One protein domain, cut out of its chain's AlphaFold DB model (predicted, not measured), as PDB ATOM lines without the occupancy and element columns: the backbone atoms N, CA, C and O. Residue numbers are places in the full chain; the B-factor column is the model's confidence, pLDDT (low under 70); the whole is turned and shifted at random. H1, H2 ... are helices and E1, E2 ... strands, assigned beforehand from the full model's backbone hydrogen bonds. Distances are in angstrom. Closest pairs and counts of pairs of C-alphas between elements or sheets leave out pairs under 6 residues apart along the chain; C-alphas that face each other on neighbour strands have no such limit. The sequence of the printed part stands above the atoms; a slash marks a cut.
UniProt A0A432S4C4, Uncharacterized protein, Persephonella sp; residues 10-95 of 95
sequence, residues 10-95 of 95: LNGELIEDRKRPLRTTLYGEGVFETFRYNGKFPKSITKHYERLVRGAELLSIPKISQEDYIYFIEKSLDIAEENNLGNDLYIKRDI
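Overview. This is residues 10 to 95 of the 95 residues of an uncharacterized protein of Persephonella sp (UniProt A0A432S4C4). A ribbon of two antiparallel strands, E1 and E2, has two helices packed near it, H2 running alongside E1 and H3 slanting past E2, and the two helices only just meet each other near the start of H3. The short helix H1 and the unnamed residues 10 to 21 form a loose arc away from H2. The printed part has 86 residues, with three named helices and two named strands in the order H1, E1, H2, H3, E2; the class is mixed, helices and strands. The whole is compact, with a radius of gyration of the C-alphas of 13.4 A, and flat, spanning 35 by 33 by 18 A.

Arrangement. E1, residues 32 to 38, and E2, residues 88 to 94, are antiparallel neighbours at 162 degrees; N 33 and O 93 are 2.9 A apart and N 89 and O 37 are 2.8 A apart, both within hydrogen-bond range. Between E1 and H2, residues 45 to 58, the closest C-alphas are those of Glu 33 and Leu 52, 5.9 A apart. Between E2 and H3, residues 66 to 82, the closest are those of Ile 73 and Arg 93, 7.8 A apart. H2 and H3 only just touch, with 3 pairs of C-alphas within 8 A, made by residues 46 to 49 and 66 to 69 alone; the closest are Tyr 49 and Gln 66, 6.7 A apart. They run opposite ways at a steep tilt of 62 degrees. H1, residues 22 to 27, is apart from H2, H3 and E2. In H1, H2 and H3 every O i to N i+4 pair is within hydrogen-bond range.

Along the chain. E1 is 19.5 A long, starting at C-alpha 32 (39.471, -34.538, 47.694). H2 measures 20.3 A, H3 24.8 A and H1 8.6 A. E2, 19.4 A, ends at C-alpha 94 (35.855, -36.511, 46.805).

Size, cuts and confidence. The C-alphas farthest apart, Leu 58 and Asn 84, are 37.1 A apart. The printed part has no cut, and no link is long. Residues 17 to 19 have pLDDT under 70.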
ATOM      1  N   LEU A  10      29.123 -41.941  42.001       91.50
ATOM      2  CA  LEU A  10      28.752 -41.682  43.385       91.50
ATOM      3  C   LEU A  10      28.352 -43.018  44.000       91.50
ATOM      4  O   LEU A  10      27.487 -43.703  43.468       91.50
ATOM      5  N   ASN A  11      29.010 -43.402  45.094       90.38
ATOM      6  CA  ASN A  11      28.788 -44.690  45.765       90.38
ATOM      7  C   ASN A  11      28.899 -45.907  44.824       90.38
ATOM      8  O   ASN A  11      28.207 -46.902  45.004       90.38
ATOM      9  N   GLY A  12      29.786 -45.827  43.826       90.25
ATOM     10  CA  GLY A  12      30.013 -46.901  42.856       90.25
ATOM     11  C   GLY A  12      29.030 -46.933  41.682       90.25
ATOM     12  O   GLY A  12      29.130 -47.836  40.865       90.25
ATOM     13  N   GLU A  13      28.128 -45.958  41.557       92.00
ATOM     14  CA  GLU A  13      27.179 -45.862  40.441       92.00
ATOM     15  C   GLU A  13      27.473 -44.648  39.557       92.00
ATOM     16  O   GLU A  13      27.904 -43.609  40.058       92.00
ATOM     17  N   LEU A  14      27.213 -44.749  38.250       92.25
ATOM     18  CA  LEU A  14      27.328 -43.623  37.318       92.25
ATOM     19  C   LEU A  14      26.403 -42.471  37.719       92.25
ATOM     20  O   LEU A  14      25.208 -42.664  37.947       92.25
ATOM     21  N   ILE A  15      26.939 -41.249  37.722       89.81
ATOM     22  CA  ILE A  15      26.129 -40.047  37.920       89.81
ATOM     23  C   ILE A  15      26.013 -39.215  36.652       89.81
ATOM     24  O   ILE A  15      26.989 -38.925  35.961       89.81
ATOM     25  N   GLU A  16      24.795 -38.750  36.400       80.94
ATOM     26  CA  GLU A  16      24.552 -37.660  35.467       80.94
ATOM     27  C   GLU A  16      25.055 -36.344  36.065       80.94
ATOM     28  O   GLU A  16      24.943 -36.106  37.271       80.94
ATOM     29  N   ASP A  17      25.540 -35.432  35.221       69.25
ATOM     30  CA  ASP A  17      26.107 -34.153  35.672       69.25
ATOM     31  C   ASP A  17      25.137 -33.301  36.512       69.25
ATOM     32  O   ASP A  17      25.576 -32.506  37.343       69.25
ATOM     33  N   ARG A  18      23.823 -33.499  36.353       63.38
ATOM     34  CA  ARG A  18      22.770 -32.789  37.097       63.38
ATOM     35  C   ARG A  18      22.540 -33.318  38.518       63.38
ATOM     36  O   ARG A  18      21.827 -32.671  39.278       63.38
ATOM     37  N   LYS A  19      23.130 -34.460  38.891       69.38
ATOM     38  CA  LYS A  19      22.969 -35.093  40.215       69.38
ATOM     39  C   LYS A  19      24.096 -34.754  41.199       69.38
ATOM     40  O   LYS A  19      24.233 -35.413  42.227       69.38
ATOM     41  N   ARG A  20      24.923 -33.745  40.905       70.06
ATOM     42  CA  ARG A  20      26.003 -33.338  41.817       70.06
ATOM     43  C   ARG A  20      25.444 -32.753  43.119       70.06
ATOM     44  O   ARG A  20      24.451 -32.023  43.072       70.06
ATOM     45  N   PRO A  21      26.094 -32.998  44.270       74.81
ATOM     46  CA  PRO A  21      25.690 -32.372  45.522       74.81
ATOM     47  C   PRO A  21      25.800 -30.844  45.408       74.81
ATOM     48  O   PRO A  21      26.880 -30.286  45.204       74.81
ATOM     49  N   LEU A  22      24.663 -30.153  45.522       79.94
ATOM     50  CA  LEU A  22      24.613 -28.692  45.397       79.94
ATOM     51  C   LEU A  22      25.357 -28.001  46.541       79.94
ATOM     52  O   LEU A  22      26.022 -26.996  46.323       79.94
ATOM     53  N   ARG A  23      25.280 -28.558  47.754       82.00
ATOM     54  CA  ARG A  23      25.870 -27.959  48.954       82.00
ATOM     55  C   ARG A  23      27.394 -27.817  48.838       82.00
ATOM     56  O   ARG A  23      27.907 -26.716  48.995       82.00
ATOM     57  N   THR A  24      28.093 -28.889  48.469       82.25
ATOM     58  CA  THR A  24      29.558 -28.874  48.300       82.25
ATOM     59  C   THR A  24      29.996 -27.889  47.216       82.25
ATOM     60  O   THR A  24      30.965 -27.154  47.382       82.25
ATOM     61  N   THR A  25      29.219 -27.799  46.134       78.19
ATOM     62  CA  THR A  25      29.479 -26.870  45.024       78.19
ATOM     63  C   THR A  25      29.282 -25.409  45.432       78.19
ATOM     64  O   THR A  25      30.071 -24.553  45.042       78.19
ATOM     65  N   LEU A  26      28.232 -25.109  46.201       85.50
ATOM     66  CA  LEU A  26      27.865 -23.737  46.561       85.50
ATOM     67  C   LEU A  26      28.704 -23.169  47.708       85.50
ATOM     68  O   LEU A  26      28.966 -21.970  47.724       85.50
ATOM     69  N   TYR A  27      29.118 -24.013  48.653       87.38
ATOM     70  CA  TYR A  27      29.800 -23.574  49.875       87.38
ATOM     71  C   TYR A  27      31.281 -23.953  49.924       87.38
ATOM     72  O   TYR A  27      31.957 -23.631  50.897       87.38
ATOM     73  N   GLY A  28      31.800 -24.630  48.892       84.06
ATOM     74  CA  GLY A  28      33.186 -25.107  48.875       84.06
ATOM     75  C   GLY A  28      33.478 -26.146  49.961       84.06
ATOM     76  O   GLY A  28      34.633 -26.347  50.326       84.06
ATOM     77  N   GLU A  29      32.436 -26.782  50.501       84.06
ATOM     78  CA  GLU A  29      32.554 -27.857  51.480       84.06
ATOM     79  C   GLU A  29      32.947 -29.152  50.761       84.06
ATOM     80  O   GLU A  29      32.325 -29.523  49.767       84.06
ATOM     81  N   GLY A  30      33.960 -29.852  51.262       86.69
ATOM     82  CA  GLY A  30      34.417 -31.127  50.712       86.69
ATOM     83  C   GLY A  30      35.933 -31.226  50.699       86.69
ATOM     84  O   GLY A  30      36.643 -30.218  50.644       86.69
ATOM     85  N   VAL A  31      36.441 -32.451  50.739       93.25
ATOM     86  CA  VAL A  31      37.869 -32.721  50.565       93.25
ATOM     87  C   VAL A  31      38.066 -33.747  49.482       93.25
ATOM     88  O   VAL A  31      37.233 -34.622  49.257       93.25
ATOM     89  N   PHE A  32      39.189 -33.636  48.786       94.62
ATOM     90  CA  PHE A  32      39.471 -34.538  47.694       94.62
ATOM     91  C   PHE A  32      40.929 -34.925  47.640       94.62
ATOM     92  O   PHE A  32      41.821 -34.174  48.033       94.62
ATOM     93  N   GLU A  33      41.158 -36.100  47.077       96.06
ATOM     94  CA  GLU A  33      42.477 -36.577  46.721       96.06
ATOM     95  C   GLU A  33      42.549 -36.907  45.246       96.06
ATOM     96  O   GLU A  33      41.562 -37.285  44.610       96.06
ATOM     97  N   THR A  34      43.753 -36.750  44.704       96.81
ATOM     98  CA  THR A  34      44.046 -37.111  43.322       96.81
ATOM     99  C   THR A  34      45.287 -37.973  43.251       96.81
ATOM    100  O   THR A  34      46.264 -37.748  43.967       96.81
ATOM    101  N   PHE A  35      45.246 -38.975  42.381       97.62
ATOM    102  CA  PHE A  35      46.389 -39.828  42.092       97.62
ATOM    103  C   PHE A  35      46.241 -40.490  40.723       97.62
ATOM    104  O   PHE A  35      45.145 -40.595  40.173       97.62
ATOM    105  N   ARG A  36      47.365 -40.942  40.167       97.38
ATOM    106  CA  ARG A  36      47.400 -41.687  38.909       97.38
ATOM    107  C   ARG A  36      47.252 -43.181  39.182       97.38
ATOM    108  O   ARG A  36      47.995 -43.738  39.991       97.38
ATOM    109  N   TYR A  37      46.330 -43.815  38.475       97.38
ATOM    110  CA  TYR A  37      46.191 -45.258  38.358       97.38
ATOM    111  C   TYR A  37      46.746 -45.683  37.000       97.38
ATOM    112  O   TYR A  37      46.340 -45.141  35.981       97.38
ATOM    113  N   ASN A  38      47.687 -46.623  36.980       96.00
ATOM    114  CA  ASN A  38      48.275 -47.130  35.736       96.00
ATOM    115  C   ASN A  38      48.273 -48.662  35.761       96.00
ATOM    116  O   ASN A  38      49.271 -49.285  36.132       96.00
ATOM    117  N   GLY A  39      47.099 -49.243  35.514       95.56
ATOM    118  CA  GLY A  39      46.803 -50.674  35.662       95.56
ATOM    119  C   GLY A  39      46.906 -51.209  37.098       95.56
ATOM    120  O   GLY A  39      46.761 -52.405  37.323       95.56
ATOM    121  N   LYS A  40      47.221 -50.344  38.069       96.88
ATOM    122  CA  LYS A  40      47.318 -50.644  39.501       96.88
ATOM    123  C   LYS A  40      47.337 -49.361  40.323       96.88
ATOM    124  O   LYS A  40      47.723 -48.295  39.833       96.88
ATOM    125  N   PHE A  41      47.004 -49.497  41.604       97.75
ATOM    126  CA  PHE A  41      47.148 -48.421  42.578       97.75
ATOM    127  C   PHE A  41      48.612 -47.978  42.746       97.75
ATOM    128  O   PHE A  41      49.536 -48.798  42.655       97.75
ATOM    129  N   PRO A  42      48.853 -46.686  43.037       97.12
ATOM    130  CA  PRO A  42      50.180 -46.228  43.413       97.12
ATOM    131  C   PRO A  42      50.602 -46.870  44.741       97.12
ATOM    132  O   PRO A  42      49.786 -47.070  45.639       97.12
ATOM    133  N   LYS A  43      51.910 -47.103  44.926       96.88
ATOM    134  CA  LYS A  43      52.466 -47.602  46.205       96.88
ATOM    135  C   LYS A  43      52.107 -46.710  47.404       96.88
ATOM    136  O   LYS A  43      52.166 -47.149  48.544       96.88
ATOM    137  N   SER A  44      51.775 -45.447  47.144       97.19
ATOM    138  CA  SER A  44      51.381 -44.442  48.127       97.19
ATOM    139  C   SER A  44      49.872 -44.372  48.376       97.19
ATOM    140  O   SER A  44      49.438 -43.402  48.988       97.19
ATOM    141  N   ILE A  45      49.057 -45.334  47.925       97.81
ATOM    142  CA  ILE A  45      47.590 -45.250  48.042       97.81
ATOM    143  C   ILE A  45      47.114 -45.016  49.486       97.81
ATOM    144  O   ILE A  45      46.264 -44.162  49.715       97.81
ATOM    145  N   THR A  46      47.755 -45.654  50.469       97.81
ATOM    146  CA  THR A  46      47.491 -45.419  51.897       97.81
ATOM    147  C   THR A  46      47.780 -43.975  52.308       97.81
ATOM    148  O   THR A  46      46.991 -43.373  53.022       97.81
ATOM    149  N   LYS A  47      48.850 -43.358  51.787       97.94
ATOM    150  CA  LYS A  47      49.166 -41.945  52.060       97.94
ATOM    151  C   LYS A  47      48.143 -40.990  51.441       97.94
ATOM    152  O   LYS A  47      47.899 -39.927  52.002       97.94
ATOM    153  N   HIS A  48      47.570 -41.338  50.287       98.06
ATOM    154  CA  HIS A  48      46.458 -40.569  49.722       98.06
ATOM    155  C   HIS A  48      45.239 -40.656  50.640       98.06
ATOM    156  O   HIS A  48      44.725 -39.620  51.046       98.06
ATOM    157  N   TYR A  49      44.850 -41.858  51.067       98.12
ATOM    158  CA  TYR A  49      43.763 -42.031  52.032       98.12
ATOM    159  C   TYR A  49      44.000 -41.251  53.341       98.12
ATOM    160  O   TYR A  49      43.135 -40.490  53.765       98.12
ATOM    161  N   GLU A  50      45.190 -41.343  53.940       97.94
ATOM    162  CA  GLU A  50      45.535 -40.595  55.158       97.94
ATOM    163  C   GLU A  50      45.390 -39.077  54.980       97.94
ATOM    164  O   GLU A  50      44.908 -38.390  55.878       97.94
ATOM    165  N   ARG A  51      45.800 -38.532  53.827       97.50
ATOM    166  CA  ARG A  51      45.648 -37.101  53.524       97.50
ATOM    167  C   ARG A  51      44.181 -36.703  53.387       97.50
ATOM    168  O   ARG A  51      43.795 -35.680  53.950       97.50
ATOM    169  N   LEU A  52      43.375 -37.524  52.711       97.19
ATOM    170  CA  LEU A  52      41.932 -37.319  52.592       97.19
ATOM    171  C   LEU A  52      41.273 -37.271  53.976       97.19
ATOM    172  O   LEU A  52      40.550 -36.326  54.287       97.19
ATOM    173  N   VAL A  53      41.578 -38.254  54.829       97.69
ATOM    174  CA  VAL A  53      41.023 -38.353  56.184       97.69
ATOM    175  C   VAL A  53      41.439 -37.170  57.053       97.69
ATOM    176  O   VAL A  53      40.590 -36.607  57.735       97.69
ATOM    177  N   ARG A  54      42.705 -36.735  56.995       96.94
ATOM    178  CA  ARG A  54      43.161 -35.533  57.719       96.94
ATOM    179  C   ARG A  54      42.413 -34.276  57.279       96.94
ATOM    180  O   ARG A  54      42.088 -33.433  58.111       96.94
ATOM    181  N   GLY A  55      42.133 -34.148  55.982       95.56
ATOM    182  CA  GLY A  55      41.301 -33.066  55.459       95.56
ATOM    183  C   GLY A  55      39.875 -33.125  56.009       95.56
ATOM    184  O   GLY A  55      39.356 -32.116  56.483       95.56
ATOM    185  N   ALA A  56      39.262 -34.310  55.998       95.38
ATOM    186  CA  ALA A  56      37.918 -34.507  56.531       95.38
ATOM    187  C   ALA A  56      37.848 -34.228  58.038       95.38
ATOM    188  O   ALA A  56      36.913 -33.582  58.497       95.38
ATOM    189  N   GLU A  57      38.863 -34.636  58.803       95.69
ATOM    190  CA  GLU A  57      38.997 -34.327  60.230       95.69
ATOM    191  C   GLU A  57      39.030 -32.827  60.496       95.69
ATOM    192  O   GLU A  57      38.268 -32.337  61.329       95.69
ATOM    193  N   LEU A  58      39.875 -32.099  59.762       95.38
ATOM    194  CA  LEU A  58      40.011 -30.652  59.901       95.38
ATOM    195  C   LEU A  58      38.684 -29.924  59.651       95.38
ATOM    196  O   LEU A  58      38.377 -28.949  60.333       95.38
ATOM    197  N   LEU A  59      37.898 -30.407  58.688       92.62
ATOM    198  CA  LEU A  59      36.616 -29.814  58.302       92.62
ATOM    199  C   LEU A  59      35.406 -30.444  59.004       92.62
ATOM    200  O   LEU A  59      34.273 -30.078  58.699       92.62
ATOM    201  N   SER A  60      35.617 -31.374  59.943       93.31
ATOM    202  CA  SER A  60      34.537 -32.115  60.616       93.31
ATOM    203  C   SER A  60      33.572 -32.827  59.650       93.31
ATOM    204  O   SER A  60      32.379 -32.960  59.924       93.31
ATOM    205  N   ILE A  61      34.090 -33.305  58.516       91.25
ATOM    206  CA  ILE A  61      33.367 -34.116  57.531       91.25
ATOM    207  C   ILE A  61      33.403 -35.589  57.980       91.25
ATOM    208  O   ILE A  61      34.444 -36.059  58.457       91.25
ATOM    209  N   PRO A  62      32.299 -36.350  57.839       92.94
ATOM    210  CA  PRO A  62      32.303 -37.787  58.090       92.94
ATOM    211  C   PRO A  62      33.373 -38.510  57.268       92.94
ATOM    212  O   PRO A  62      33.472 -38.355  56.054       92.94
ATOM    213  N   LYS A  63      34.174 -39.325  57.949       93.62
ATOM    214  CA  LYS A  63      35.250 -40.102  57.332       93.62
ATOM    215  C   LYS A  63      34.674 -41.385  56.744       93.62
ATOM    216  O   LYS A  63      33.756 -41.970  57.316       93.62
ATOM    217  N   ILE A  64      35.275 -41.855  55.662       94.88
ATOM    218  CA  ILE A  64      35.067 -43.213  55.148       94.88
ATOM    219  C   ILE A  64      36.196 -44.125  55.631       94.88
ATOM    220  O   ILE A  64      37.275 -43.632  55.959       94.88
ATOM    221  N   SER A  65      35.956 -45.435  55.673       97.12
ATOM    222  CA  SER A  65      37.010 -46.412  55.959       97.12
ATOM    223  C   SER A  65      38.003 -46.514  54.791       97.12
ATOM    224  O   SER A  65      37.712 -46.085  53.666       97.12
ATOM    225  N   GLN A  66      39.188 -47.080  55.036       97.44
ATOM    226  CA  GLN A  66      40.164 -47.295  53.965       97.44
ATOM    227  C   GLN A  66      39.664 -48.367  52.994       97.44
ATOM    228  O   GLN A  66      39.879 -48.269  51.787       97.44
ATOM    229  N   GLU A  67      38.980 -49.370  53.529       97.81
ATOM    230  CA  GLU A  67      38.352 -50.457  52.795       97.81
ATOM    231  C   GLU A  67      37.301 -49.904  51.827       97.81
ATOM    232  O   GLU A  67      37.373 -50.177  50.630       97.81
ATOM    233  N   ASP A  68      36.402 -49.039  52.307       96.88
ATOM    234  CA  ASP A  68      35.382 -48.394  51.471       96.88
ATOM    235  C   ASP A  68      36.006 -47.444  50.442       96.88
ATOM    236  O   ASP A  68      35.550 -47.366  49.298       96.88
ATOM    237  N   TYR A  69      37.061 -46.715  50.825       96.69
ATOM    238  CA  TYR A  69      37.797 -45.848  49.905       96.69
ATOM    239  C   TYR A  69      38.303 -46.637  48.696       96.69
ATOM    240  O   TYR A  69      38.028 -46.238  47.563       96.69
ATOM    241  N   ILE A  70      38.983 -47.763  48.928       97.56
ATOM    242  CA  ILE A  70      39.476 -48.638  47.860       97.56
ATOM    243  C   ILE A  70      38.313 -49.260  47.084       97.56
ATOM    244  O   ILE A  70      38.284 -49.140  45.860       97.56
ATOM    245  N   TYR A  71      37.327 -49.828  47.779       97.75
ATOM    246  CA  TYR A  71      36.179 -50.502  47.173       97.75
ATOM    247  C   TYR A  71      35.441 -49.619  46.158       97.75
ATOM    248  O   TYR A  71      35.202 -50.025  45.021       97.75
ATOM    249  N   PHE A  72      35.108 -48.376  46.526       97.06
ATOM    250  CA  PHE A  72      34.389 -47.480  45.616       97.06
ATOM    251  C   PHE A  72      35.250 -46.999  44.446       97.06
ATOM    252  O   PHE A  72      34.712 -46.698  43.375       97.06
ATOM    253  N   ILE A  73      36.571 -46.921  44.623       96.75
ATOM    254  CA  ILE A  73      37.476 -46.629  43.513       96.75
ATOM    255  C   ILE A  73      37.501 -47.810  42.540       96.75
ATOM    256  O   ILE A  73      37.345 -47.582  41.346       96.75
ATOM    257  N   GLU A  74      37.623 -49.044  43.025       97.25
ATOM    258  CA  GLU A  74      37.589 -50.253  42.187       97.25
ATOM    259  C   GLU A  74      36.279 -50.353  41.402       97.25
ATOM    260  O   GLU A  74      36.311 -50.485  40.185       97.25
ATOM    261  N   LYS A  75      35.132 -50.108  42.046       97.31
ATOM    262  CA  LYS A  75      33.841 -50.014  41.341       97.31
ATOM    263  C   LYS A  75      33.821 -48.965  40.234       97.31
ATOM    264  O   LYS A  75      33.205 -49.160  39.191       97.31
ATOM    265  N   SER A  76      34.492 -47.841  40.453       96.50
ATOM    266  CA  SER A  76      34.584 -46.782  39.447       96.50
ATOM    267  C   SER A  76      35.531 -47.150  38.302       96.50
ATOM    268  O   SER A  76      35.333 -46.680  37.183       96.50
ATOM    269  N   LEU A  77      36.543 -47.980  38.573       96.12
ATOM    270  CA  LEU A  77      37.451 -48.525  37.568       96.12
ATOM    271  C   LEU A  77      36.747 -49.558  36.682       96.12
ATOM    272  O   LEU A  77      36.900 -49.461  35.469       96.12
ATOM    273  N   ASP A  78      35.915 -50.438  37.253       96.00
ATOM    274  CA  ASP A  78      35.083 -51.387  36.490       96.00
ATOM    275  C   ASP A  78      34.227 -50.635  35.451       96.00
ATOM    276  O   ASP A  78      34.252 -50.917  34.255       96.00
ATOM    277  N   ILE A  79      33.545 -49.572  35.889       95.69
ATOM    278  CA  ILE A  79      32.729 -48.722  35.010       95.69
ATOM    279  C   ILE A  79      33.596 -47.997  33.966       95.69
ATOM    280  O   ILE A  79      33.183 -47.823  32.817       95.69
ATOM    281  N   ALA A  80      34.791 -47.531  34.336       94.56
ATOM    282  CA  ALA A  80      35.702 -46.878  33.395       94.56
ATOM    283  C   ALA A  80      36.184 -47.841  32.297       94.56
ATOM    284  O   ALA A  80      36.302 -47.430  31.136       94.56
ATOM    285  N   GLU A  81      36.415 -49.108  32.642       94.06
ATOM    286  CA  GLU A  81      36.747 -50.177  31.702       94.06
ATOM    287  C   GLU A  81      35.577 -50.459  30.750       94.06
ATOM    288  O   GLU A  81      35.761 -50.394  29.533       94.06
ATOM    289  N   GLU A  82      34.355 -50.624  31.271       94.50
ATOM    290  CA  GLU A  82      33.128 -50.784  30.468       94.50
ATOM    291  C   GLU A  82      32.920 -49.627  29.470       94.50
ATOM    292  O   GLU A  82      32.415 -49.812  28.360       94.50
ATOM    293  N   ASN A  83      33.358 -48.418  29.838       92.50
ATOM    294  CA  ASN A  83      33.270 -47.213  29.011       92.50
ATOM    295  C   ASN A  83      34.507 -46.966  28.123       92.50
ATOM    296  O   ASN A  83      34.573 -45.949  27.422       92.50
ATOM    297  N   ASN A  84      35.463 -47.901  28.078       93.00
ATOM    298  CA  ASN A  84      36.668 -47.851  27.244       93.00
ATOM    299  C   ASN A  84      37.545 -46.606  27.496       93.00
ATOM    300  O   ASN A  84      38.014 -45.961  26.550       93.00
ATOM    301  N   LEU A  85      37.753 -46.236  28.767       91.94
ATOM    302  CA  LEU A  85      38.653 -45.133  29.147       91.94
ATOM    303  C   LEU A  85      40.135 -45.552  29.199       91.94
ATOM    304  O   LEU A  85      41.011 -44.689  29.193       91.94
ATOM    305  N   GLY A  86      40.417 -46.857  29.186       89.75
ATOM    306  CA  GLY A  86      41.768 -47.413  29.251       89.75
ATOM    307  C   GLY A  86      42.315 -47.523  30.677       89.75
ATOM    308  O   GLY A  86      41.610 -47.294  31.654       89.75
ATOM    309  N   ASN A  87      43.597 -47.883  30.783       91.19
ATOM    310  CA  ASN A  87      44.195 -48.338  32.048       91.19
ATOM    311  C   ASN A  87      45.099 -47.293  32.718       91.19
ATOM    312  O   ASN A  87      45.626 -47.549  33.800       91.19
ATOM    313  N   ASP A  88      45.297 -46.139  32.082       95.56
ATOM    314  CA  ASP A  88      46.069 -45.014  32.608       95.56
ATOM    315  C   ASP A  88      45.129 -43.841  32.893       95.56
ATOM    316  O   ASP A  88      44.734 -43.098  31.995       95.56
ATOM    317  N   LEU A  89      44.720 -43.726  34.154       95.88
ATOM    318  CA  LEU A  89      43.646 -42.854  34.604       95.88
ATOM    319  C   LEU A  89      44.144 -41.925  35.708       95.88
ATOM    320  O   LEU A  89      44.883 -42.325  36.609       95.88
ATOM    321  N   TYR A  90      43.676 -40.682  35.687       96.44
ATOM    322  CA  TYR A  90      43.733 -39.821  36.864       96.44
ATOM    323  C   TYR A  90      42.443 -39.981  37.655       96.44
ATOM    324  O   TYR A  90      41.357 -39.699  37.154       96.44
ATOM    325  N   ILE A  91      42.579 -40.418  38.902       96.56
ATOM    326  CA  ILE A  91      41.464 -40.581  39.826       96.56
ATOM    327  C   ILE A  91      41.374 -39.325  40.681       96.56
ATOM    328  O   ILE A  91      42.377 -38.886  41.244       96.56
ATOM    329  N   LYS A  92      40.167 -38.763  40.783       95.62
ATOM    330  CA  LYS A  92      39.801 -37.727  41.751       95.62
ATOM    331  C   LYS A  92      38.723 -38.301  42.659       95.62
ATOM    332  O   LYS A  92      37.639 -38.623  42.182       95.62
ATOM    333  N   ARG A  93      39.030 -38.449  43.946       93.38
ATOM    334  CA  ARG A  93      38.096 -38.972  44.944       93.38
ATOM    335  C   ARG A  93      37.735 -37.874  45.926       93.38
ATOM    336  O   ARG A  93      38.597 -37.419  46.668       93.38
ATOM    337  N   ASP A  94      36.467 -37.487  45.903       90.69
ATOM    338  CA  ASP A  94      35.855 -36.511  46.805       90.69
ATOM    339  C   ASP A  94      35.122 -37.229  47.959       90.69
ATOM    340  O   ASP A  94      34.509 -38.281  47.719       90.69
ATOM    341  N   ILE A  95      35.170 -36.658  49.171       85.69
ATOM    342  CA  ILE A  95      34.276 -36.950  50.312       85.69
ATOM    343  C   ILE A  95      33.753 -35.661  50.952       85.69
ATOM    344  O   ILE A  95      34.452 -34.621  50.878       85.69
TER     345      ILE A  95